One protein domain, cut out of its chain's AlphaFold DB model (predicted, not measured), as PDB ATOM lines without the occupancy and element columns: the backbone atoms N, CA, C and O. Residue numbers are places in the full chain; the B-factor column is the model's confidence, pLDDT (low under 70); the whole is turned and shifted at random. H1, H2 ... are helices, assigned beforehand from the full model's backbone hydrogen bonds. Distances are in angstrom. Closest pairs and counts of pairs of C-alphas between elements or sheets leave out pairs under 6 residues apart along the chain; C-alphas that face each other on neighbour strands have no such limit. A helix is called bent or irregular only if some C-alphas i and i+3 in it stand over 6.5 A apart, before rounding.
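This is residues 82 to 253 of the 392 residues of the protein "Helix-turn-helix protein" of Novosphingobium sp. ST904 (UniProt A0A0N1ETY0). A long bent helix, H2, runs along one side of an elongated model, with H5, H6 and H7 round H1 at its first end, and H3 and H4 packed near its bend. The loop of residues 188 to 216 runs between these groups, and residues 246 to 253 stick out. The 172 printed residues, all helix by class, have seven named helices, H1 to H7, and no named strand. The whole is only just loose, close to compact, with a radius of gyration of the C-alphas of 18.9 A, spanning 63 by 31 by 30 A.

H1, residues 82 to 94, is the hub, touching four helices. H2, residues 98 to 132, by its hydrogen bonds assigned as one helix, is bent, C-alphas 117 and 120 being 7.2 A apart; arms H2a, residues 98 to 117, and H2b, residues 120 to 132, stand at a steep tilt of 47 degrees. H2a is irregular, C-alphas 103 and 106 being 7.0 A apart. H3, residues 147 to 158, touches H2a only at their ends, closest at the C-alphas of Leu 117 and Ala 157, 4.5 A. H4, residues 178 to 187, touches H2a at residues 112 to 117 alone, closest at the C-alphas of Ala 116 and Leu 178, 4.9 A. H5, residues 217 to 224, only just touches H1, with 3 pairs of C-alphas within 8 A, the closest Val 89 and Val 219, 7.0 A. H6, residues 228 to 236, touches residues 82 to 86 of H1 alone, closest at the C-alphas of Ala 82 and Ala 235, 5.4 A. H7, residues 241 to 251, touches residues 85 to 88 of H1 alone, closest at the C-alphas of Asn 85 and Leu 241, 5.6 A. Every O i to N i+4 pair is within hydrogen-bond range in H1, H2b and H3 to H7, and 14 of 16 in H2a.

H1 begins with C-alpha 82 at (-6.616, 18.581, -7.841); H2a is 27.7 A long and H2b 18.4 A. H7 ends with C-alpha 251 at (-24.786, 34.109, -12.430).

The C-alphas farthest apart, of Arg 132 and Gly 252, are 64.6 A apart. The printed part has no cut. The links H2 to H3, H3 to H4 and H4 to H5 are long. The pLDDT is under 70 at residues 136 to 146 and 171 to 172.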
ATOM      1  N   ALA A  82      -6.280  19.148  -9.150       93.62
ATOM      2  CA  ALA A  82      -6.616  18.581  -7.841       93.62
ATOM      3  C   ALA A  82      -6.025  19.406  -6.683       93.62
ATOM      4  O   ALA A  82      -6.743  19.848  -5.787       93.62
ATOM      5  N   SER A  83      -4.723  19.712  -6.738       92.81
ATOM      6  CA  SER A  83      -4.060  20.561  -5.737       92.81
ATOM      7  C   SER A  83      -4.653  21.972  -5.699       92.81
ATOM      8  O   SER A  83      -4.838  22.538  -4.625       92.81
ATOM      9  N   HIS A  84      -4.969  22.545  -6.865       93.25
ATOM     10  CA  HIS A  84      -5.624  23.850  -6.936       93.25
ATOM     11  C   HIS A  84      -7.013  23.820  -6.285       93.25
ATOM     12  O   HIS A  84      -7.356  24.734  -5.539       93.25
ATOM     13  N   ASN A  85      -7.812  22.782  -6.532       94.94
ATOM     14  CA  ASN A  85      -9.120  22.616  -5.903       94.94
ATOM     15  C   ASN A  85      -8.990  22.480  -4.384       94.94
ATOM     16  O   ASN A  85      -9.721  23.148  -3.655       94.94
ATOM     17  N   ALA A  86      -8.019  21.699  -3.902       93.44
ATOM     18  CA  ALA A  86      -7.739  21.572  -2.475       93.44
ATOM     19  C   ALA A  86      -7.414  22.928  -1.821       93.44
ATOM     20  O   ALA A  86      -7.914  23.218  -0.734       93.44
ATOM     21  N   TYR A  87      -6.643  23.800  -2.487       92.50
ATOM     22  CA  TYR A  87      -6.399  25.162  -1.998       92.50
ATOM     23  C   TYR A  87      -7.676  25.999  -1.888       92.50
ATOM     24  O   TYR A  87      -7.850  26.703  -0.894       92.50
ATOM     25  N   GLU A  88      -8.567  25.926  -2.878       91.69
ATOM     26  CA  GLU A  88      -9.845  26.647  -2.851       91.69
ATOM     27  C   GLU A  88     -10.754  26.141  -1.720       91.69
ATOM     28  O   GLU A  88     -11.312  26.943  -0.967       91.69
ATOM     29  N   VAL A  89     -10.848  24.818  -1.541       92.94
ATOM     30  CA  VAL A  89     -11.627  24.189  -0.463       92.94
ATOM     31  C   VAL A  89     -11.089  24.594   0.909       92.94
ATOM     32  O   VAL A  89     -11.852  25.051   1.762       92.94
ATOM     33  N   MET A  90      -9.771  24.508   1.119       90.69
ATOM     34  CA  MET A  90      -9.142  24.940   2.372       90.69
ATOM     35  C   MET A  90      -9.329  26.439   2.623       90.69
ATOM     36  O   MET A  90      -9.575  26.846   3.760       90.69
ATOM     37  N   GLY A  91      -9.252  27.266   1.577       89.00
ATOM     38  CA  GLY A  91      -9.516  28.699   1.675       89.00
ATOM     39  C   GLY A  91     -10.949  29.001   2.106       89.00
ATOM     40  O   GLY A  91     -11.161  29.867   2.955       89.00
ATOM     41  N   HIS A  92     -11.922  28.246   1.591       86.56
ATOM     42  CA  HIS A  92     -13.324  28.356   1.985       86.56
ATOM     43  C   HIS A  92     -13.566  27.887   3.429       86.56
ATOM     44  O   HIS A  92     -14.242  28.573   4.193       86.56
ATOM     45  N   ARG A  93     -12.997  26.741   3.824       89.19
ATOM     46  CA  ARG A  93     -13.207  26.150   5.154       89.19
ATOM     47  C   ARG A  93     -12.505  26.914   6.272       89.19
ATOM     48  O   ARG A  93     -13.115  27.211   7.296       89.19
ATOM     49  N   TYR A  94     -11.214  27.176   6.094       87.50
ATOM     50  CA  TYR A  94     -10.325  27.646   7.158       87.50
ATOM     51  C   TYR A  94      -9.956  29.129   7.016       87.50
ATOM     52  O   TYR A  94      -9.237  29.667   7.855       87.50
ATOM     53  N   GLY A  95     -10.415  29.812   5.958       85.38
ATOM     54  CA  GLY A  95     -10.100  31.224   5.715       85.38
ATOM     55  C   GLY A  95      -8.619  31.486   5.416       85.38
ATOM     56  O   GLY A  95      -8.148  32.620   5.553       85.38
ATOM     57  N   VAL A  96      -7.872  30.447   5.036       87.56
ATOM     58  CA  VAL A  96      -6.432  30.515   4.762       87.56
ATOM     59  C   VAL A  96      -6.165  30.907   3.311       87.56
ATOM     60  O   VAL A  96      -6.903  30.555   2.397       87.56
ATOM     61  N   SER A  97      -5.093  31.662   3.082       84.12
ATOM     62  CA  SER A  97      -4.654  31.993   1.725       84.12
ATOM     63  C   SER A  97      -3.703  30.927   1.182       84.12
ATOM     64  O   SER A  97      -2.999  30.272   1.949       84.12
ATOM     65  N   GLN A  98      -3.595  30.827  -0.146       85.12
ATOM     66  CA  GLN A  98      -2.581  29.985  -0.798       85.12
ATOM     67  C   GLN A  98      -1.166  30.304  -0.288       85.12
ATOM     68  O   GLN A  98      -0.395  29.393  -0.011       85.12
ATOM     69  N   LYS A  99      -0.850  31.591  -0.075       84.88
ATOM     70  CA  LYS A  99       0.419  32.025   0.529       84.88
ATOM     71  C   LYS A  99       0.643  31.381   1.902       84.88
ATOM     72  O   LYS A  99       1.707  30.823   2.123       84.88
ATOM     73  N   ALA A 100      -0.343  31.442   2.798       87.06
ATOM     74  CA  ALA A 100      -0.212  30.877   4.142       87.06
ATOM     75  C   ALA A 100      -0.011  29.354   4.100       87.06
ATOM     76  O   ALA A 100       0.808  28.822   4.842       87.06
ATOM     77  N   ILE A 101      -0.714  28.660   3.198       90.44
ATOM     78  CA  ILE A 101      -0.534  27.216   3.005       90.44
ATOM     79  C   ILE A 101       0.887  26.916   2.509       90.44
ATOM     80  O   ILE A 101       1.543  26.035   3.053       90.44
ATOM     81  N   VAL A 102       1.391  27.675   1.531       89.62
ATOM     82  CA  VAL A 102       2.758  27.518   1.003       89.62
ATOM     83  C   VAL A 102       3.822  27.835   2.060       89.62
ATOM     84  O   VAL A 102       4.828  27.136   2.125       89.62
ATOM     85  N   GLU A 103       3.609  28.833   2.917       87.50
ATOM     86  CA  GLU A 103       4.529  29.152   4.021       87.50
ATOM     87  C   GLU A 103       4.545  28.065   5.107       87.50
ATOM     88  O   GLU A 103       5.595  27.791   5.686       87.50
ATOM     89  N   LEU A 104       3.407  27.410   5.361       91.88
ATOM     90  CA  LEU A 104       3.309  26.301   6.315       91.88
ATOM     91  C   LEU A 104       3.754  24.954   5.728       91.88
ATOM     92  O   LEU A 104       4.131  24.059   6.487       91.88
ATOM     93  N   ALA A 105       3.740  24.800   4.401       92.50
ATOM     94  CA  ALA A 105       4.019  23.535   3.727       92.50
ATOM     95  C   ALA A 105       5.363  22.892   4.129       92.50
ATOM     96  O   ALA A 105       5.348  21.698   4.411       92.50
ATOM     97  N   PRO A 106       6.502  23.612   4.258       94.38
ATOM     98  CA  PRO A 106       7.759  23.002   4.700       94.38
ATOM     99  C   PRO A 106       7.695  22.425   6.121       94.38
ATOM    100  O   PRO A 106       8.300  21.391   6.398       94.38
ATOM    101  N   ILE A 107       6.948  23.076   7.019       96.25
ATOM    102  CA  ILE A 107       6.785  22.631   8.409       96.25
ATOM    103  C   ILE A 107       5.909  21.377   8.440       96.25
ATOM    104  O   ILE A 107       6.301  20.371   9.029       96.25
ATOM    105  N   LEU A 108       4.756  21.416   7.764       95.25
ATOM    106  CA  LEU A 108       3.845  20.273   7.663       95.25
ATOM    107  C   LEU A 108       4.529  19.077   6.990       95.25
ATOM    108  O   LEU A 108       4.460  17.964   7.504       95.25
ATOM    109  N   PHE A 109       5.261  19.317   5.901       96.12
ATOM    110  CA  PHE A 109       6.040  18.292   5.213       96.12
ATOM    111  C   PHE A 109       7.085  17.664   6.137       96.12
ATOM    112  O   PHE A 109       7.170  16.444   6.208       96.12
ATOM    113  N   SER A 110       7.846  18.475   6.881       97.44
ATOM    114  CA  SER A 110       8.857  17.979   7.823       97.44
ATOM    115  C   SER A 110       8.247  17.103   8.924       97.44
ATOM    116  O   SER A 110       8.800  16.057   9.253       97.44
ATOM    117  N   ILE A 111       7.070  17.474   9.446       97.06
ATOM    118  CA  ILE A 111       6.340  16.674  10.443       97.06
ATOM    119  C   ILE A 111       5.943  15.312   9.862       97.06
ATOM    120  O   ILE A 111       6.215  14.281  10.481       97.06
ATOM    121  N   VAL A 112       5.330  15.293   8.674       96.50
ATOM    122  CA  VAL A 112       4.898  14.044   8.025       96.50
ATOM    123  C   VAL A 112       6.106  13.193   7.632       96.50
ATOM    124  O   VAL A 112       6.110  11.996   7.898       96.50
ATOM    125  N   ALA A 113       7.169  13.793   7.097       97.50
ATOM    126  CA  ALA A 113       8.404  13.095   6.753       97.50
ATOM    127  C   ALA A 113       9.080  12.484   7.992       97.50
ATOM    128  O   ALA A 113       9.493  11.329   7.961       97.50
ATOM    129  N   ALA A 114       9.147  13.214   9.109       96.94
ATOM    130  CA  ALA A 114       9.672  12.679  10.362       96.94
ATOM    131  C   ALA A 114       8.813  11.520  10.896       96.94
ATOM    132  O   ALA A 114       9.352  10.540  11.409       96.94
ATOM    133  N   ARG A 115       7.483  11.597  10.755       95.75
ATOM    134  CA  ARG A 115       6.575  10.487  11.083       95.75
ATOM    135  C   ARG A 115       6.845   9.279  10.184       95.75
ATOM    136  O   ARG A 115       7.011   8.180  10.698       95.75
ATOM    137  N   ALA A 116       6.972   9.507   8.878       96.31
ATOM    138  CA  ALA A 116       7.235   8.489   7.868       96.31
ATOM    139  C   ALA A 116       8.507   7.685   8.164       96.31
ATOM    140  O   ALA A 116       8.485   6.459   8.181       96.31
ATOM    141  N   LEU A 117       9.604   8.373   8.488       97.12
ATOM    142  CA  LEU A 117      10.882   7.730   8.811       97.12
ATOM    143  C   LEU A 117      10.841   6.918  10.117       97.12
ATOM    144  O   LEU A 117      11.665   6.029  10.306       97.12
ATOM    145  N   ASN A 118       9.889   7.189  11.013       95.44
ATOM    146  CA  ASN A 118       9.736   6.442  12.263       95.44
ATOM    147  C   ASN A 118       8.828   5.209  12.136       95.44
ATOM    148  O   ASN A 118       8.876   4.353  13.017       95.44
ATOM    149  N   ILE A 119       8.050   5.078  11.053       92.75
ATOM    150  CA  ILE A 119       7.096   3.972  10.856       92.75
ATOM    151  C   ILE A 119       7.721   2.592  11.091       92.75
ATOM    152  O   ILE A 119       7.152   1.840  11.879       92.75
ATOM    153  N   PRO A 120       8.883   2.231  10.505       91.31
ATOM    154  CA  PRO A 120       9.423   0.883  10.689       91.31
ATOM    155  C   PRO A 120       9.780   0.585  12.152       91.31
ATOM    156  O   PRO A 120       9.649  -0.547  12.613       91.31
ATOM    157  N   GLY A 121      10.214   1.607  12.896       90.69
ATOM    158  CA  GLY A 121      10.479   1.498  14.330       90.69
ATOM    159  C   GLY A 121       9.197   1.360  15.153       90.69
ATOM    160  O   GLY A 121       9.139   0.523  16.050       90.69
ATOM    161  N   GLU A 122       8.160   2.141  14.836       89.88
ATOM    162  CA  GLU A 122       6.841   2.026  15.474       89.88
ATOM    163  C   GLU A 122       6.211   0.650  15.229       89.88
ATOM    164  O   GLU A 122       5.684   0.042  16.160       89.88
ATOM    165  N   ASP A 123       6.323   0.133  14.004       87.88
ATOM    166  CA  ASP A 123       5.795  -1.175  13.618       87.88
ATOM    167  C   ASP A 123       6.476  -2.307  14.392       87.88
ATOM    168  O   ASP A 123       5.797  -3.203  14.897       87.88
ATOM    169  N   LEU A 124       7.804  -2.240  14.552       86.56
ATOM    170  CA  LEU A 124       8.562  -3.203  15.351       86.56
ATOM    171  C   LEU A 124       8.117  -3.188  16.820       86.56
ATOM    172  O   LEU A 124       7.849  -4.238  17.399       86.56
ATOM    173  N   LEU A 125       7.979  -1.999  17.415       88.12
ATOM    174  CA  LEU A 125       7.539  -1.857  18.807       88.12
ATOM    175  C   LEU A 125       6.113  -2.382  19.019       88.12
ATOM    176  O   LEU A 125       5.837  -3.031  20.031       88.12
ATOM    177  N   LEU A 126       5.208  -2.116  18.072       85.69
ATOM    178  CA  LEU A 126       3.838  -2.630  18.092       85.69
ATOM    179  C   LEU A 126       3.809  -4.157  17.971       85.69
ATOM    180  O   LEU A 126       3.074  -4.810  18.715       85.69
ATOM    181  N   HIS A 127       4.626  -4.725  17.082       82.44
ATOM    182  CA  HIS A 127       4.753  -6.170  16.919       82.44
ATOM    183  C   HIS A 127       5.267  -6.848  18.198       82.44
ATOM    184  O   HIS A 127       4.684  -7.835  18.662       82.44
ATOM    185  N   ASP A 128       6.315  -6.294  18.810       84.75
ATOM    186  CA  ASP A 128       6.893  -6.813  20.050       84.75
ATOM    187  C   ASP A 128       5.895  -6.749  21.217       84.75
ATOM    188  O   ASP A 128       5.836  -7.652  22.056       84.75
ATOM    189  N   GLU A 129       5.094  -5.684  21.308       87.06
ATOM    190  CA  GLU A 129       4.037  -5.560  22.318       87.06
ATOM    191  C   GLU A 129       2.891  -6.554  22.079       87.06
ATOM    192  O   GLU A 129       2.439  -7.196  23.030       87.06
ATOM    193  N   ALA A 130       2.439  -6.726  20.832       85.06
ATOM    194  CA  ALA A 130       1.398  -7.694  20.485       85.06
ATOM    195  C   ALA A 130       1.835  -9.127  20.823       85.06
ATOM    196  O   ALA A 130       1.121  -9.845  21.528       85.06
ATOM    197  N   THR A 131       3.060  -9.491  20.433       83.75
ATOM    198  CA  THR A 131       3.664 -10.799  20.720       83.75
ATOM    199  C   THR A 131       3.771 -11.050  22.222       83.75
ATOM    200  O   THR A 131       3.371 -12.110  22.704       83.75
ATOM    201  N   ARG A 132       4.224 -10.055  23.001       87.75
ATOM    202  CA  ARG A 132       4.266 -10.151  24.473       87.75
ATOM    203  C   ARG A 132       2.893 -10.386  25.102       87.75
ATOM    204  O   ARG A 132       2.813 -11.017  26.153       87.75
ATOM    205  N   ARG A 133       1.821  -9.903  24.473       88.38
ATOM    206  CA  ARG A 133       0.433 -10.098  24.923       88.38
ATOM    207  C   ARG A 133      -0.222 -11.365  24.366       88.38
ATOM    208  O   ARG A 133      -1.390 -11.603  24.663       88.38
ATOM    209  N   GLY A 134       0.499 -12.169  23.581       84.75
ATOM    210  CA  GLY A 134      -0.056 -13.346  22.907       84.75
ATOM    211  C   GLY A 134      -1.105 -12.997  21.848       84.75
ATOM    212  O   GLY A 134      -1.967 -13.820  21.549       84.75
ATOM    213  N   LEU A 135      -1.066 -11.771  21.320       80.75
ATOM    214  CA  LEU A 135      -1.958 -11.288  20.274       80.75
ATOM    215  C   LEU A 135      -1.258 -11.357  18.918       80.75
ATOM    216  O   LEU A 135      -0.048 -11.157  18.811       80.75
ATOM    217  N   THR A 136      -2.040 -11.574  17.867       69.69
ATOM    218  CA  THR A 136      -1.578 -11.364  16.495       69.69
ATOM    219  C   THR A 136      -1.332  -9.870  16.273       69.69
ATOM    220  O   THR A 136      -2.098  -9.034  16.758       69.69
ATOM    221  N   SER A 137      -0.257  -9.530  15.561       61.12
ATOM    222  CA  SER A 137       0.104  -8.138  15.272       61.12
ATOM    223  C   SER A 137      -1.052  -7.392  14.580       61.12
ATOM    224  O   SER A 137      -1.561  -7.901  13.582       61.12
ATOM    225  N   PRO A 138      -1.463  -6.202  15.059       55.69
ATOM    226  CA  PRO A 138      -2.585  -5.441  14.505       55.69
ATOM    227  C   PRO A 138      -2.200  -4.548  13.310       55.69
ATOM    228  O   PRO A 138      -2.958  -3.647  12.960       55.69
ATOM    229  N   LEU A 139      -1.007  -4.721  12.729       57.38
ATOM    230  CA  LEU A 139      -0.517  -3.849  11.658       57.38
ATOM    231  C   LEU A 139      -1.438  -3.916  10.429       57.38
ATOM    232  O   LEU A 139      -1.754  -4.995   9.939       57.38
ATOM    233  N   LEU A 140      -1.820  -2.742   9.922       47.56
ATOM    234  CA  LEU A 140      -2.700  -2.522   8.764       47.56
ATOM    235  C   LEU A 140      -2.030  -2.818   7.404       47.56
ATOM    236  O   LEU A 140      -2.500  -2.361   6.369       47.56
ATOM    237  N   GLY A 141      -0.943  -3.589   7.385       50.06
ATOM    238  CA  GLY A 141      -0.233  -3.922   6.158       50.06
ATOM    239  C   GLY A 141       0.489  -5.256   6.263       50.06
ATOM    240  O   GLY A 141       1.223  -5.503   7.223       50.06
ATOM    241  N   ASP A 142       0.329  -6.074   5.226       52.34
ATOM    242  CA  ASP A 142       0.985  -7.376   5.044       52.34
ATOM    243  C   ASP A 142       2.524  -7.291   5.022       52.34
ATOM    244  O   ASP A 142       3.206  -8.313   5.061       52.34
ATOM    245  N   ASN A 143       3.105  -6.086   5.017       57.31
ATOM    246  CA  ASN A 143       4.539  -5.895   4.815       57.31
ATOM    247  C   ASN A 143       5.416  -6.445   5.955       57.31
ATOM    248  O   ASN A 143       6.567  -6.765   5.729       57.31
ATOM    249  N   TYR A 144       4.916  -6.618   7.187       52.84
ATOM    250  CA  TYR A 144       5.717  -7.307   8.220       52.84
ATOM    251  C   TYR A 144       5.816  -8.826   7.965       52.84
ATOM    252  O   TYR A 144       6.734  -9.485   8.452       52.84
ATOM    253  N   GLN A 145       4.869  -9.393   7.209       54.06
ATOM    254  CA  GLN A 145       4.929 -10.785   6.754       54.06
ATOM    255  C   GLN A 145       5.863 -10.930   5.541       54.06
ATOM    256  O   GLN A 145       6.507 -11.970   5.395       54.06
ATOM    257  N   ASP A 146       6.011  -9.869   4.740       69.88
ATOM    258  CA  ASP A 146       7.066  -9.715   3.735       69.88
ATOM    259  C   ASP A 146       8.360  -9.162   4.365       69.88
ATOM    260  O   ASP A 146       8.653  -7.966   4.353       69.88
ATOM    261  N   GLN A 147       9.188 -10.059   4.913       74.62
ATOM    262  CA  GLN A 147      10.479  -9.682   5.508       74.62
ATOM    263  C   GLN A 147      11.360  -8.839   4.568       74.62
ATOM    264  O   GLN A 147      12.143  -8.018   5.054       74.62
ATOM    265  N   SER A 148      11.244  -9.033   3.249       80.12
ATOM    266  CA  SER A 148      12.017  -8.286   2.259       80.12
ATOM    267  C   SER A 148      11.542  -6.835   2.184       80.12
ATOM    268  O   SER A 148      12.335  -5.907   2.383       80.12
ATOM    269  N   GLY A 149      10.235  -6.625   2.003       84.56
ATOM    270  CA  GLY A 149       9.627  -5.297   1.973       84.56
ATOM    271  C   GLY A 149       9.810  -4.520   3.285       84.56
ATOM    272  O   GLY A 149      10.120  -3.325   3.252       84.56
ATOM    273  N   PHE A 150       9.735  -5.176   4.450       88.00
ATOM    274  CA  PHE A 150       9.999  -4.511   5.733       88.00
ATOM    275  C   PHE A 150      11.463  -4.073   5.900       88.00
ATOM    276  O   PHE A 150      11.736  -2.980   6.405       88.00
ATOM    277  N   GLU A 151      12.432  -4.882   5.466       88.38
ATOM    278  CA  GLU A 151      13.844  -4.486   5.535       88.38
ATOM    279  C   GLU A 151      14.147  -3.330   4.566       88.38
ATOM    280  O   GLU A 151      14.927  -2.426   4.892       88.38
ATOM    281  N   MET A 152      13.475  -3.285   3.412       91.19
ATOM    282  CA  MET A 152      13.531  -2.129   2.515       91.19
ATOM    283  C   MET A 152      13.002  -0.856   3.178       91.19
ATOM    284  O   MET A 152      13.662   0.182   3.080       91.19
ATOM    285  N   ASP A 153      11.880  -0.927   3.896       92.56
ATOM    286  CA  ASP A 153      11.335   0.202   4.656       92.56
ATOM    287  C   ASP A 153      12.334   0.698   5.718       92.56
ATOM    288  O   ASP A 153      12.588   1.902   5.836       92.56
ATOM    289  N   ARG A 154      12.962  -0.219   6.468       93.12
ATOM    290  CA  ARG A 154      13.990   0.124   7.471       93.12
ATOM    291  C   ARG A 154      15.196   0.812   6.842       93.12
ATOM    292  O   ARG A 154      15.680   1.812   7.376       93.12
ATOM    293  N   ARG A 155      15.657   0.309   5.696       94.62
ATOM    294  CA  ARG A 155      16.762   0.906   4.935       94.62
ATOM    295  C   ARG A 155      16.392   2.281   4.376       94.62
ATOM    296  O   ARG A 155      17.231   3.181   4.370       94.62
ATOM    297  N   ALA A 156      15.156   2.466   3.913       95.06
ATOM    298  CA  ALA A 156      14.662   3.770   3.475       95.06
ATOM    299  C   ALA A 156      14.697   4.776   4.636       95.06
ATOM    300  O   ALA A 156      15.273   5.858   4.504       95.06
ATOM    301  N   ALA A 157      14.175   4.372   5.799       95.81
ATOM    302  CA  ALA A 157      14.166   5.174   7.015       95.81
ATOM    303  C   ALA A 157      15.577   5.571   7.480       95.81
ATOM    304  O   ALA A 157      15.835   6.751   7.719       95.81
ATOM    305  N   SER A 158      16.521   4.622   7.540       95.56
ATOM    306  CA  SER A 158      17.904   4.904   7.957       95.56
ATOM    307  C   SER A 158      18.637   5.864   7.018       95.56
ATOM    308  O   SER A 158      19.548   6.567   7.448       95.56
ATOM    309  N   ASN A 159      18.238   5.901   5.744       96.25
ATOM    310  CA  ASN A 159      18.809   6.780   4.725       96.25
ATOM    311  C   ASN A 159      18.062   8.120   4.584       96.25
ATOM    312  O   ASN A 159      18.409   8.915   3.713       96.25
ATOM    313  N   GLY A 160      17.037   8.386   5.403       95.38
ATOM    314  CA  GLY A 160      16.241   9.617   5.321       95.38
ATOM    315  C   GLY A 160      15.310   9.690   4.103       95.38
ATOM    316  O   GLY A 160      14.834  10.771   3.752       95.38
ATOM    317  N   LEU A 161      15.031   8.560   3.448       96.69
ATOM    318  CA  LEU A 161      14.185   8.477   2.257       96.69
ATOM    319  C   LEU A 161      12.717   8.306   2.665       96.69
ATOM    320  O   LEU A 161      12.187   7.198   2.709       96.69
ATOM    321  N   CYS A 162      12.053   9.421   2.977       95.81
ATOM    322  CA  CYS A 162      10.691   9.408   3.525       95.81
ATOM    323  C   CYS A 162       9.608   8.880   2.569       95.81
ATOM    324  O   CYS A 162       8.534   8.536   3.039       95.81
ATOM    325  N   PHE A 163       9.874   8.765   1.265       95.56
ATOM    326  CA  PHE A 163       8.948   8.160   0.298       95.56
ATOM    327  C   PHE A 163       9.145   6.645   0.130       95.56
ATOM    328  O   PHE A 163       8.390   6.018  -0.603       95.56
ATOM    329  N   GLY A 164      10.133   6.038   0.795       93.75
ATOM    330  CA  GLY A 164      10.459   4.616   0.641       93.75
ATOM    331  C   GLY A 164      11.511   4.336  -0.440       93.75
ATOM    332  O   GLY A 164      12.171   5.244  -0.951       93.75
ATOM    333  N   LEU A 165      11.687   3.053  -0.764       92.62
ATOM    334  CA  LEU A 165      12.595   2.558  -1.801       92.62
ATOM    335  C   LEU A 165      11.807   1.760  -2.833       92.62
ATOM    336  O   LEU A 165      11.060   0.865  -2.457       92.62
ATOM    337  N   LYS A 166      12.025   2.043  -4.119       90.62
ATOM    338  CA  LYS A 166      11.391   1.290  -5.203       90.62
ATOM    339  C   LYS A 166      11.864  -0.166  -5.193       90.62
ATOM    340  O   LYS A 166      13.064  -0.414  -5.058       90.62
ATOM    341  N   ALA A 167      10.923  -1.096  -5.335       85.56
ATOM    342  CA  ALA A 167      11.204  -2.521  -5.479       85.56
ATOM    343  C   ALA A 167      12.035  -2.784  -6.741       85.56
ATOM    344  O   ALA A 167      11.744  -2.239  -7.808       85.56
ATOM    345  N   GLY A 168      13.054  -3.634  -6.625       81.81
ATOM    346  CA  GLY A 168      13.749  -4.188  -7.785       81.81
ATOM    347  C   GLY A 168      12.903  -5.256  -8.478       81.81
ATOM    348  O   GLY A 168      12.905  -5.343  -9.706       81.81
ATOM    349  N   ASN A 169      12.143  -6.027  -7.694       77.25
ATOM    350  CA  ASN A 169      11.180  -7.008  -8.181       77.25
ATOM    351  C   ASN A 169       9.856  -6.906  -7.395       77.25
ATOM    352  O   ASN A 169       9.755  -7.479  -6.312       77.25
ATOM    353  N   PRO A 170       8.821  -6.231  -7.933       70.06
ATOM    354  CA  PRO A 170       7.540  -6.028  -7.243       70.06
ATOM    355  C   PRO A 170       6.779  -7.310  -6.864       70.06
ATOM    356  O   PRO A 170       5.844  -7.256  -6.074       70.06
ATOM    357  N   LEU A 171       7.138  -8.464  -7.444       67.94
ATOM    358  CA  LEU A 171       6.533  -9.760  -7.108       67.94
ATOM    359  C   LEU A 171       7.139 -10.399  -5.848       67.94
ATOM    360  O   LEU A 171       6.550 -11.321  -5.292       67.94
ATOM    361  N   GLU A 172       8.323  -9.945  -5.437       69.12
ATOM    362  CA  GLU A 172       9.090 -10.491  -4.309       69.12
ATOM    363  C   GLU A 172       9.309  -9.461  -3.198       69.12
ATOM    364  O   GLU A 172       9.574  -9.832  -2.060       69.12
ATOM    365  N   GLU A 173       9.227  -8.175  -3.536       78.06
ATOM    366  CA  GLU A 173       9.462  -7.053  -2.642       78.06
ATOM    367  C   GLU A 173       8.250  -6.122  -2.701       78.06
ATOM    368  O   GLU A 173       7.986  -5.518  -3.743       78.06
ATOM    369  N   ASN A 174       7.546  -5.959  -1.580       82.25
ATOM    370  CA  ASN A 174       6.411  -5.043  -1.471       82.25
ATOM    371  C   ASN A 174       6.690  -3.875  -0.496       82.25
ATOM    372  O   ASN A 174       6.023  -3.742   0.535       82.25
ATOM    373  N   PRO A 175       7.701  -3.024  -0.770       86.94
ATOM    374  CA  PRO A 175       8.019  -1.878   0.074       86.94
ATOM    375  C   PRO A 175       6.878  -0.857   0.076       86.94
ATOM    376  O   PRO A 175       6.183  -0.660  -0.923       86.94
ATOM    377  N   ARG A 176       6.727  -0.135   1.190       88.81
ATOM    378  CA  ARG A 176       5.683   0.888   1.329       88.81
ATOM    379  C   ARG A 176       6.204   2.266   0.954       88.81
ATOM    380  O   ARG A 176       7.355   2.627   1.206       88.81
ATOM    381  N   ASN A 177       5.301   3.102   0.454       92.94
ATOM    382  CA  ASN A 177       5.531   4.537   0.456       92.94
ATOM    383  C   ASN A 177       5.323   5.079   1.878       92.94
ATOM    384  O   ASN A 177       4.194   5.304   2.315       92.94
ATOM    385  N   LEU A 178       6.420   5.258   2.622       94.06
ATOM    386  CA  LEU A 178       6.365   5.622   4.045       94.06
ATOM    387  C   LEU A 178       5.656   6.966   4.288       94.06
ATOM    388  O   LEU A 178       5.026   7.151   5.327       94.06
ATOM    389  N   PHE A 179       5.727   7.901   3.338       95.44
ATOM    390  CA  PHE A 179       5.056   9.195   3.446       95.44
ATOM    391  C   PHE A 179       3.538   9.036   3.341       95.44
ATOM    392  O   PHE A 179       2.806   9.606   4.145       95.44
ATOM    393  N   VAL A 180       3.067   8.225   2.390       92.81
ATOM    394  CA  VAL A 180       1.641   7.899   2.228       92.81
ATOM    395  C   VAL A 180       1.114   7.145   3.447       92.81
ATOM    396  O   VAL A 180       0.090   7.531   4.004       92.81
ATOM    397  N   GLU A 181       1.860   6.158   3.942       91.44
ATOM    398  CA  GLU A 181       1.513   5.437   5.172       91.44
ATOM    399  C   GLU A 181       1.429   6.386   6.382       91.44
ATOM    400  O   GLU A 181       0.491   6.310   7.178       91.44
ATOM    401  N   ALA A 182       2.356   7.343   6.511       93.94
ATOM    402  CA  ALA A 182       2.284   8.361   7.558       93.94
ATOM    403  C   ALA A 182       1.033   9.235   7.426       93.94
ATOM    404  O   ALA A 182       0.407   9.540   8.442       93.94
ATOM    405  N   MET A 183       0.654   9.621   6.203       92.62
ATOM    406  CA  MET A 183      -0.582  10.368   5.963       92.62
ATOM    407  C   MET A 183      -1.811   9.557   6.389       92.62
ATOM    408  O   MET A 183      -2.605  10.079   7.168       92.62
ATOM    409  N   HIS A 184      -1.928   8.286   5.989       89.25
ATOM    410  CA  HIS A 184      -3.041   7.421   6.405       89.25
ATOM    411  C   HIS A 184      -3.113   7.246   7.926       89.25
ATOM    412  O   HIS A 184      -4.193   7.316   8.510       89.25
ATOM    413  N   ARG A 185      -1.971   7.079   8.606       89.56
ATOM    414  CA  ARG A 185      -1.935   6.997  10.077       89.56
ATOM    415  C   ARG A 185      -2.367   8.297  10.749       89.56
ATOM    416  O   ARG A 185      -2.992   8.248  11.802       89.56
ATOM    417  N   LEU A 186      -2.022   9.448  10.172       90.19
ATOM    418  CA  LEU A 186      -2.415  10.760  10.696       90.19
ATOM    419  C   LEU A 186      -3.898  11.061  10.464       90.19
ATOM    420  O   LEU A 186      -4.502  11.763  11.272       90.19
ATOM    421  N   THR A 187      -4.482  10.541   9.385       89.31
ATOM    422  CA  THR A 187      -5.910  10.694   9.081       89.31
ATOM    423  C   THR A 187      -6.772   9.570   9.646       89.31
ATOM    424  O   THR A 187      -7.998   9.625   9.536       89.31
ATOM    425  N   PHE A 188      -6.175   8.569  10.297       85.62
ATOM    426  CA  PHE A 188      -6.918   7.494  10.942       85.62
ATOM    427  C   PHE A 188      -7.883   8.056  11.999       85.62
ATOM    428  O   PHE A 188      -7.483   8.772  12.916       85.62
ATOM    429  N   GLY A 189      -9.174   7.744  11.864       83.19
ATOM    430  CA  GLY A 189     -10.236   8.299  12.714       83.19
ATOM    431  C   GLY A 189     -10.708   9.707  12.325       83.19
ATOM    432  O   GLY A 189     -11.578  10.253  12.997       83.19
ATOM    433  N   LEU A 190     -10.175  10.280  11.240       87.25
ATOM    434  CA  LEU A 190     -10.597  11.558  10.656       87.25
ATOM    435  C   LEU A 190     -11.230  11.391   9.267       87.25
ATOM    436  O   LEU A 190     -11.435  12.393   8.589       87.25
ATOM    437  N   ALA A 191     -11.554  10.161   8.853       79.00
ATOM    438  CA  ALA A 191     -12.070   9.844   7.514       79.00
ATOM    439  C   ALA A 191     -13.347  10.624   7.143       79.00
ATOM    440  O   ALA A 191     -13.551  10.958   5.978       79.00
ATOM    441  N   ASP A 192     -14.167  10.981   8.138       83.88
ATOM    442  CA  ASP A 192     -15.362  11.813   7.949       83.88
ATOM    443  C   ASP A 192     -15.035  13.283   7.638       83.88
ATOM    444  O   ASP A 192     -15.898  14.018   7.174       83.88
ATOM    445  N   THR A 193     -13.798  13.725   7.893       87.44
ATOM    446  CA  THR A 193     -13.325  15.092   7.613       87.44
ATOM    447  C   THR A 193     -12.358  15.124   6.437       87.44
ATOM    448  O   THR A 193     -12.539  15.911   5.516       87.44
ATOM    449  N   VAL A 194     -11.329  14.278   6.466       90.50
ATOM    450  CA  VAL A 194     -10.287  14.173   5.442       90.50
ATOM    451  C   VAL A 194     -10.264  12.734   4.958       90.50
ATOM    452  O   VAL A 194      -9.945  11.832   5.729       90.50
ATOM    453  N   ASN A 195     -10.569  12.525   3.681       88.25
ATOM    454  CA  ASN A 195     -10.584  11.201   3.078       88.25
ATOM    455  C   ASN A 195      -9.421  11.073   2.080       88.25
ATOM    456  O   ASN A 195      -9.300  11.856   1.136       88.25
ATOM    457  N   LEU A 196      -8.551  10.091   2.327       88.50
ATOM    458  CA  LEU A 196      -7.398   9.762   1.485       88.50
ATOM    459  C   LEU A 196      -7.556   8.414   0.769       88.50
ATOM    460  O   LEU A 196      -6.612   7.969   0.133       88.50
ATOM    461  N   ASP A 197      -8.714   7.762   0.845       83.19
ATOM    462  CA  ASP A 197      -8.944   6.447   0.232       83.19
ATOM    463  C   ASP A 197      -8.875   6.523  -1.300       83.19
ATOM    464  O   ASP A 197      -8.445   5.582  -1.958       83.19
ATOM    465  N   GLY A 198      -9.275   7.666  -1.865       79.69
ATOM    466  CA  GLY A 198      -9.154   7.956  -3.291       79.69
ATOM    467  C   GLY A 198      -7.786   8.496  -3.709       79.69
ATOM    468  O   GLY A 198      -7.574   8.690  -4.905       79.69
ATOM    469  N   LEU A 199      -6.874   8.769  -2.761       84.56
ATOM    470  CA  LEU A 199      -5.538   9.280  -3.065       84.56
ATOM    471  C   LEU A 199      -4.850   8.298  -4.011       84.56
ATOM    472  O   LEU A 199      -4.721   7.119  -3.693       84.56
ATOM    473  N   VAL A 200      -4.372   8.791  -5.152       77.38
ATOM    474  CA  VAL A 200      -3.595   7.963  -6.077       77.38
ATOM    475  C   VAL A 200      -2.311   7.536  -5.365       77.38
ATOM    476  O   VAL A 200      -1.366   8.319  -5.232       77.38
ATOM    477  N   THR A 201      -2.307   6.305  -4.855       70.31
ATOM    478  CA  THR A 201      -1.180   5.734  -4.122       70.31
ATOM    479  C   THR A 201      -0.021   5.542  -5.080       70.31
ATOM    480  O   THR A 201      -0.123   4.804  -6.060       70.31
ATOM    481  N   THR A 202       1.083   6.219  -4.797       76.00
ATOM    482  CA  THR A 202       2.325   6.073  -5.549       76.00
ATOM    483  C   THR A 202       3.145   4.915  -5.007       76.00
ATOM    484  O   THR A 202       3.135   4.652  -3.800       76.00
ATOM    485  N   GLU A 203       3.899   4.258  -5.886       84.25
ATOM    486  CA  GLU A 203       4.849   3.221  -5.485       84.25
ATOM    487  C   GLU A 203       5.858   3.763  -4.453       84.25
ATOM    488  O   GLU A 203       6.060   4.976  -4.288       84.25
ATOM    489  N   ALA A 204       6.516   2.860  -3.729       88.62
ATOM    490  CA  ALA A 204       7.610   3.247  -2.850       88.62
ATOM    491  C   ALA A 204       8.721   3.961  -3.643       88.62
ATOM    492  O   ALA A 204       9.125   3.538  -4.725       88.62
ATOM    493  N   GLY A 205       9.225   5.061  -3.087       88.69
ATOM    494  CA  GLY A 205      10.220   5.935  -3.709       88.69
ATOM    495  C   GLY A 205       9.637   7.035  -4.600       88.69
ATOM    496  O   GLY A 205      10.374   7.946  -4.979       88.69
ATOM    497  N   GLU A 206       8.339   7.002  -4.903       90.69
ATOM    498  CA  GLU A 206       7.669   8.025  -5.709       90.69
ATOM    499  C   GLU A 206       6.970   9.082  -4.839       90.69
ATOM    500  O   GLU A 206       6.584   8.838  -3.695       90.69
ATOM    501  N   VAL A 207       6.844  10.301  -5.369       90.31
ATOM    502  CA  VAL A 207       6.239  11.426  -4.644       90.31
ATOM    503  C   VAL A 207       4.732  11.443  -4.914       90.31
ATOM    504  O   VAL A 207       4.348  11.581  -6.079       90.31
ATOM    505  N   PRO A 208       3.870  11.364  -3.882       89.19
ATOM    506  CA  PRO A 208       2.427  11.410  -4.078       89.19
ATOM    507  C   PRO A 208       1.971  12.783  -4.579       89.19
ATOM    508  O   PRO A 208       2.581  13.819  -4.298       89.19
ATOM    509  N   THR A 209       0.851  12.798  -5.298       87.50
ATOM    510  CA  THR A 209       0.169  14.034  -5.708       87.50
ATOM    511  C   THR A 209      -1.108  14.224  -4.898       87.50
ATOM    512  O   THR A 209      -1.542  13.315  -4.206       87.50
ATOM    513  N   ALA A 210      -1.751  15.391  -4.992       88.00
ATOM    514  CA  ALA A 210      -3.049  15.604  -4.341       88.00
ATOM    515  C   ALA A 210      -4.220  14.904  -5.060       88.00
ATOM    516  O   ALA A 210      -5.361  15.043  -4.620       88.00
ATOM    517  N   SER A 211      -3.967  14.215  -6.180       89.38
ATOM    518  CA  SER A 211      -5.022  13.592  -6.978       89.38
ATOM    519  C   SER A 211      -5.781  12.553  -6.160       89.38
ATOM    520  O   SER A 211      -5.177  11.663  -5.563       89.38
ATOM    521  N   GLY A 212      -7.102  12.710  -6.125       88.12
ATOM    522  CA  GLY A 212      -8.035  11.836  -5.423       88.12
ATOM    523  C   GLY A 212      -8.109  12.054  -3.907       88.12
ATOM    524  O   GLY A 212      -8.915  11.416  -3.237       88.12
ATOM    525  N   SER A 213      -7.333  12.996  -3.359       90.44
ATOM    526  CA  SER A 213      -7.459  13.388  -1.951       90.44
ATOM    527  C   SER A 213      -8.647  14.323  -1.724       90.44
ATOM    528  O   SER A 213      -8.821  15.326  -2.421       90.44
ATOM    529  N   VAL A 214      -9.442  14.033  -0.697       91.56
ATOM    530  CA  VAL A 214     -10.533  14.890  -0.229       91.56
ATOM    531  C   VAL A 214     -10.104  15.564   1.068       91.56
ATOM    532  O   VAL A 214     -10.112  14.968   2.143       91.56
ATOM    533  N   VAL A 215      -9.723  16.837   0.961       90.56
ATOM    534  CA  VAL A 215      -9.197  17.629   2.089       90.56
ATOM    535  C   VAL A 215     -10.271  18.156   3.047       90.56
ATOM    536  O   VAL A 215      -9.931  18.583   4.149       90.56
ATOM    537  N   ASP A 216     -11.540  18.159   2.631       93.06
ATOM    538  CA  ASP A 216     -12.695  18.441   3.490       93.06
ATOM    539  C   ASP A 216     -13.963  17.814   2.881       93.06
ATOM    540  O   ASP A 216     -14.474  18.278   1.855       93.06
ATOM    541  N   VAL A 217     -14.436  16.723   3.487       91.88
ATOM    542  CA  VAL A 217     -15.588  15.945   3.005       91.88
ATOM    543  C   VAL A 217     -16.873  16.771   3.064       91.88
ATOM    544  O   VAL A 217     -17.624  16.784   2.091       91.88
ATOM    545  N   ASP A 218     -17.115  17.492   4.161       91.94
ATOM    546  CA  ASP A 218     -18.346  18.259   4.379       91.94
ATOM    547  C   ASP A 218     -18.475  19.434   3.406       91.94
ATOM    548  O   ASP A 218     -19.550  19.690   2.858       91.94
ATOM    549  N   VAL A 219     -17.379  20.156   3.158       91.50
ATOM    550  CA  VAL A 219     -17.377  21.268   2.202       91.50
ATOM    551  C   VAL A 219     -17.605  20.761   0.786       91.50
ATOM    552  O   VAL A 219     -18.415  21.347   0.069       91.50
ATOM    553  N   LEU A 220     -16.949  19.670   0.380       92.31
ATOM    554  CA  LEU A 220     -17.179  19.104  -0.948       92.31
ATOM    555  C   LEU A 220     -18.600  18.557  -1.099       92.31
ATOM    556  O   LEU A 220     -19.238  18.841  -2.111       92.31
ATOM    557  N   ARG A 221     -19.137  17.858  -0.093       92.31
ATOM    558  CA  ARG A 221     -20.543  17.427  -0.053       92.31
ATOM    559  C   ARG A 221     -21.497  18.598  -0.243       92.31
ATOM    560  O   ARG A 221     -22.335  18.587  -1.144       92.31
ATOM    561  N   SER A 222     -21.281  19.673   0.514       90.31
ATOM    562  CA  SER A 222     -22.074  20.890   0.383       90.31
ATOM    563  C   SER A 222     -21.947  21.529  -1.000       90.31
ATOM    564  O   SER A 222     -22.950  21.997  -1.515       90.31
ATOM    565  N   MET A 223     -20.763  21.579  -1.615       90.31
ATOM    566  CA  MET A 223     -20.578  22.196  -2.940       90.31
ATOM    567  C   MET A 223     -21.171  21.365  -4.082       90.31
ATOM    568  O   MET A 223     -21.581  21.917  -5.101       90.31
ATOM    569  N   THR A 224     -21.197  20.045  -3.918       91.81
ATOM    570  CA  THR A 224     -21.601  19.084  -4.954       91.81
ATOM    571  C   THR A 224     -23.049  18.621  -4.824       91.81
ATOM    572  O   THR A 224     -23.528  17.898  -5.694       91.81
ATOM    573  N   GLY A 225     -23.754  19.027  -3.763       88.94
ATOM    574  CA  GLY A 225     -25.094  18.524  -3.464       88.94
ATOM    575  C   GLY A 225     -25.086  17.031  -3.130       88.94
ATOM    576  O   GLY A 225     -25.956  16.303  -3.598       88.94
ATOM    577  N   ASP A 226     -24.073  16.583  -2.382       90.38
ATOM    578  CA  ASP A 226     -23.831  15.182  -2.010       90.38
ATOM    579  C   ASP A 226     -23.594  14.219  -3.192       90.38
ATOM    580  O   ASP A 226     -23.697  13.003  -3.030       90.38
ATOM    581  N   SER A 227     -23.242  14.725  -4.382       92.56
ATOM    582  CA  SER A 227     -22.902  13.870  -5.528       92.56
ATOM    583  C   SER A 227     -21.488  13.280  -5.385       92.56
ATOM    584  O   SER A 227     -20.508  14.027  -5.500       92.56
ATOM    585  N   PRO A 228     -21.337  11.952  -5.197       90.75
ATOM    586  CA  PRO A 228     -20.021  11.326  -5.052       90.75
ATOM    587  C   PRO A 228     -19.181  11.445  -6.329       90.75
ATOM    588  O   PRO A 228     -17.966  11.603  -6.252       90.75
ATOM    589  N   GLU A 229     -19.825  11.436  -7.498       92.00
ATOM    590  CA  GLU A 229     -19.171  11.600  -8.799       92.00
ATOM    591  C   GLU A 229     -18.515  12.983  -8.922       92.00
ATOM    592  O   GLU A 229     -17.339  13.094  -9.267       92.00
ATOM    593  N   LEU A 230     -19.233  14.046  -8.543       93.94
ATOM    594  CA  LEU A 230     -18.690  15.406  -8.560       93.94
ATOM    595  C   LEU A 230     -17.589  15.602  -7.514       93.94
ATOM    596  O   LEU A 230     -16.613  16.307  -7.779       93.94
ATOM    597  N   MET A 231     -17.725  14.987  -6.333       93.25
ATOM    598  CA  MET A 231     -16.675  15.016  -5.312       93.25
ATOM    599  C   MET A 231     -15.394  14.373  -5.837       93.25
ATOM    600  O   MET A 231     -14.322  14.972  -5.726       93.25
ATOM    601  N   GLN A 232     -15.512  13.200  -6.462       91.44
ATOM    602  CA  GLN A 232     -14.380  12.495  -7.048       91.44
ATOM    603  C   GLN A 232     -13.764  13.289  -8.204       91.44
ATOM    604  O   GLN A 232     -12.548  13.440  -8.240       91.44
ATOM    605  N   ALA A 233     -14.572  13.866  -9.096       92.50
ATOM    606  CA  ALA A 233     -14.086  14.678 -10.213       92.50
ATOM    607  C   ALA A 233     -13.343  15.948  -9.753       92.50
ATOM    608  O   ALA A 233     -12.386  16.394 -10.393       92.50
ATOM    609  N   LEU A 234     -13.749  16.543  -8.626       94.62
ATOM    610  CA  LEU A 234     -13.020  17.648  -8.000       94.62
ATOM    611  C   LEU A 234     -11.725  17.175  -7.327       94.62
ATOM    612  O   LEU A 234     -10.701  17.851  -7.455       94.62
ATOM    613  N   ALA A 235     -11.755  16.035  -6.635       93.31
ATOM    614  CA  ALA A 235     -10.599  15.470  -5.939       93.31
ATOM    615  C   ALA A 235      -9.519  14.967  -6.911       93.31
ATOM    616  O   ALA A 235      -8.334  15.209  -6.694       93.31
ATOM    617  N   SER A 236      -9.901  14.319  -8.013       91.12
ATOM    618  CA  SER A 236      -8.989  13.872  -9.081       91.12
ATOM    619  C   SER A 236      -8.466  15.031  -9.937       91.12
ATOM    620  O   SER A 236      -7.427  14.924 -10.587       91.12
ATOM    621  N   GLY A 237      -9.156  16.177  -9.913       91.62
ATOM    622  CA  GLY A 237      -8.809  17.350 -10.709       91.62
ATOM    623  C   GLY A 237      -9.339  17.314 -12.143       91.62
ATOM    624  O   GLY A 237      -8.897  18.125 -12.955       91.62
ATOM    625  N   GLN A 238     -10.283  16.423 -12.456       91.00
ATOM    626  CA  GLN A 238     -11.026  16.455 -13.719       91.00
ATOM    627  C   GLN A 238     -11.798  17.773 -13.864       91.00
ATOM    628  O   GLN A 238     -11.762  18.405 -14.913       91.00
ATOM    629  N   LEU A 239     -12.422  18.239 -12.780       93.75
ATOM    630  CA  LEU A 239     -13.095  19.534 -12.728       93.75
ATOM    631  C   LEU A 239     -12.208  20.601 -12.100       93.75
ATOM    632  O   LEU A 239     -11.549  20.362 -11.092       93.75
ATOM    633  N   ARG A 240     -12.259  21.833 -12.619       93.56
ATOM    634  CA  ARG A 240     -11.595  22.993 -12.005       93.56
ATOM    635  C   ARG A 240     -12.587  23.844 -11.214       93.56
ATOM    636  O   ARG A 240     -13.293  24.671 -11.797       93.56
ATOM    637  N   LEU A 241     -12.553  23.733  -9.885       93.25
ATOM    638  CA  LEU A 241     -13.487  24.410  -8.980       93.25
ATOM    639  C   LEU A 241     -13.520  25.924  -9.194       93.25
ATOM    640  O   LEU A 241     -14.594  26.511  -9.277       93.25
ATOM    641  N   SER A 242     -12.356  26.564  -9.344       90.44
ATOM    642  CA  SER A 242     -12.281  28.024  -9.497       90.44
ATOM    643  C   SER A 242     -13.064  28.528 -10.716       90.44
ATOM    644  O   SER A 242     -13.754  29.535 -10.626       90.44
ATOM    645  N   LYS A 243     -13.018  27.790 -11.834       92.00
ATOM    646  CA  LYS A 243     -13.738  28.132 -13.071       92.00
ATOM    647  C   LYS A 243     -15.252  28.056 -12.853       92.00
ATOM    648  O   LYS A 243     -15.973  28.964 -13.255       92.00
ATOM    649  N   CYS A 244     -15.721  27.000 -12.190       91.56
ATOM    650  CA  CYS A 244     -17.137  26.819 -11.869       91.56
ATOM    651  C   CYS A 244     -17.631  27.870 -10.860       91.56
ATOM    652  O   CYS A 244     -18.724  28.407 -11.018       91.56
ATOM    653  N   MET A 245     -16.806  28.219  -9.868       87.94
ATOM    654  CA  MET A 245     -17.102  29.258  -8.877       87.94
ATOM    655  C   MET A 245     -17.182  30.658  -9.492       87.94
ATOM    656  O   MET A 245     -18.041  31.446  -9.100       87.94
ATOM    657  N   ASP A 246     -16.317  30.986 -10.454       89.00
ATOM    658  CA  ASP A 246     -16.367  32.270 -11.162       89.00
ATOM    659  C   ASP A 246     -17.654  32.406 -11.989       89.00
ATOM    660  O   ASP A 246     -18.298  33.456 -11.964       89.00
ATOM    661  N   GLU A 247     -18.081  31.332 -12.658       89.38
ATOM    662  CA  GLU A 247     -19.357  31.292 -13.380       89.38
ATOM    663  C   GLU A 247     -20.561  31.396 -12.434       89.38
ATOM    664  O   GLU A 247     -21.484  32.172 -12.686       89.38
ATOM    665  N   PHE A 248     -20.528  30.676 -11.312       88.25
ATOM    666  CA  PHE A 248     -21.557  30.748 -10.276       88.25
ATOM    667  C   PHE A 248     -21.723  32.178  -9.739       88.25
ATOM    668  O   PHE A 248     -22.834  32.711  -9.708       88.25
ATOM    669  N   ARG A 249     -20.609  32.848  -9.408       85.75
ATOM    670  CA  ARG A 249     -20.602  34.250  -8.954       85.75
ATOM    671  C   ARG A 249     -21.123  35.210 -10.020       85.75
ATOM    672  O   ARG A 249     -21.825  36.161  -9.685       85.75
ATOM    673  N   ALA A 250     -20.800  34.975 -11.291       85.56
ATOM    674  CA  ALA A 250     -21.303  35.785 -12.399       85.56
ATOM    675  C   ALA A 250     -22.818  35.608 -12.622       85.56
ATOM    676  O   ALA A 250     -23.484  36.548 -13.052       85.56
ATOM    677  N   GLY A 251     -23.362  34.429 -12.305       78.44
ATOM    678  CA  GLY A 251     -24.786  34.109 -12.430       78.44
ATOM    679  C   GLY A 251     -25.694  34.741 -11.367       78.44
ATOM    680  O   GLY A 251     -26.910  34.750 -11.551       78.44
ATOM    681  N   GLY A 252     -25.141  35.278 -10.271       72.88
ATOM    682  CA  GLY A 252     -25.898  35.986  -9.226       72.88
ATOM    683  C   GLY A 252     -26.885  35.123  -8.425       72.88
ATOM    684  O   GLY A 252     -27.761  35.662  -7.751       72.88
ATOM    685  N   SER A 253     -26.778  33.797  -8.520       73.00
ATOM    686  CA  SER A 253     -27.566  32.846  -7.736       73.00
ATOM    687  C   SER A 253     -26.793  32.456  -6.479       73.00
ATOM    688  O   SER A 253     -25.652  32.030  -6.584       73.00
TER     689      SER A 253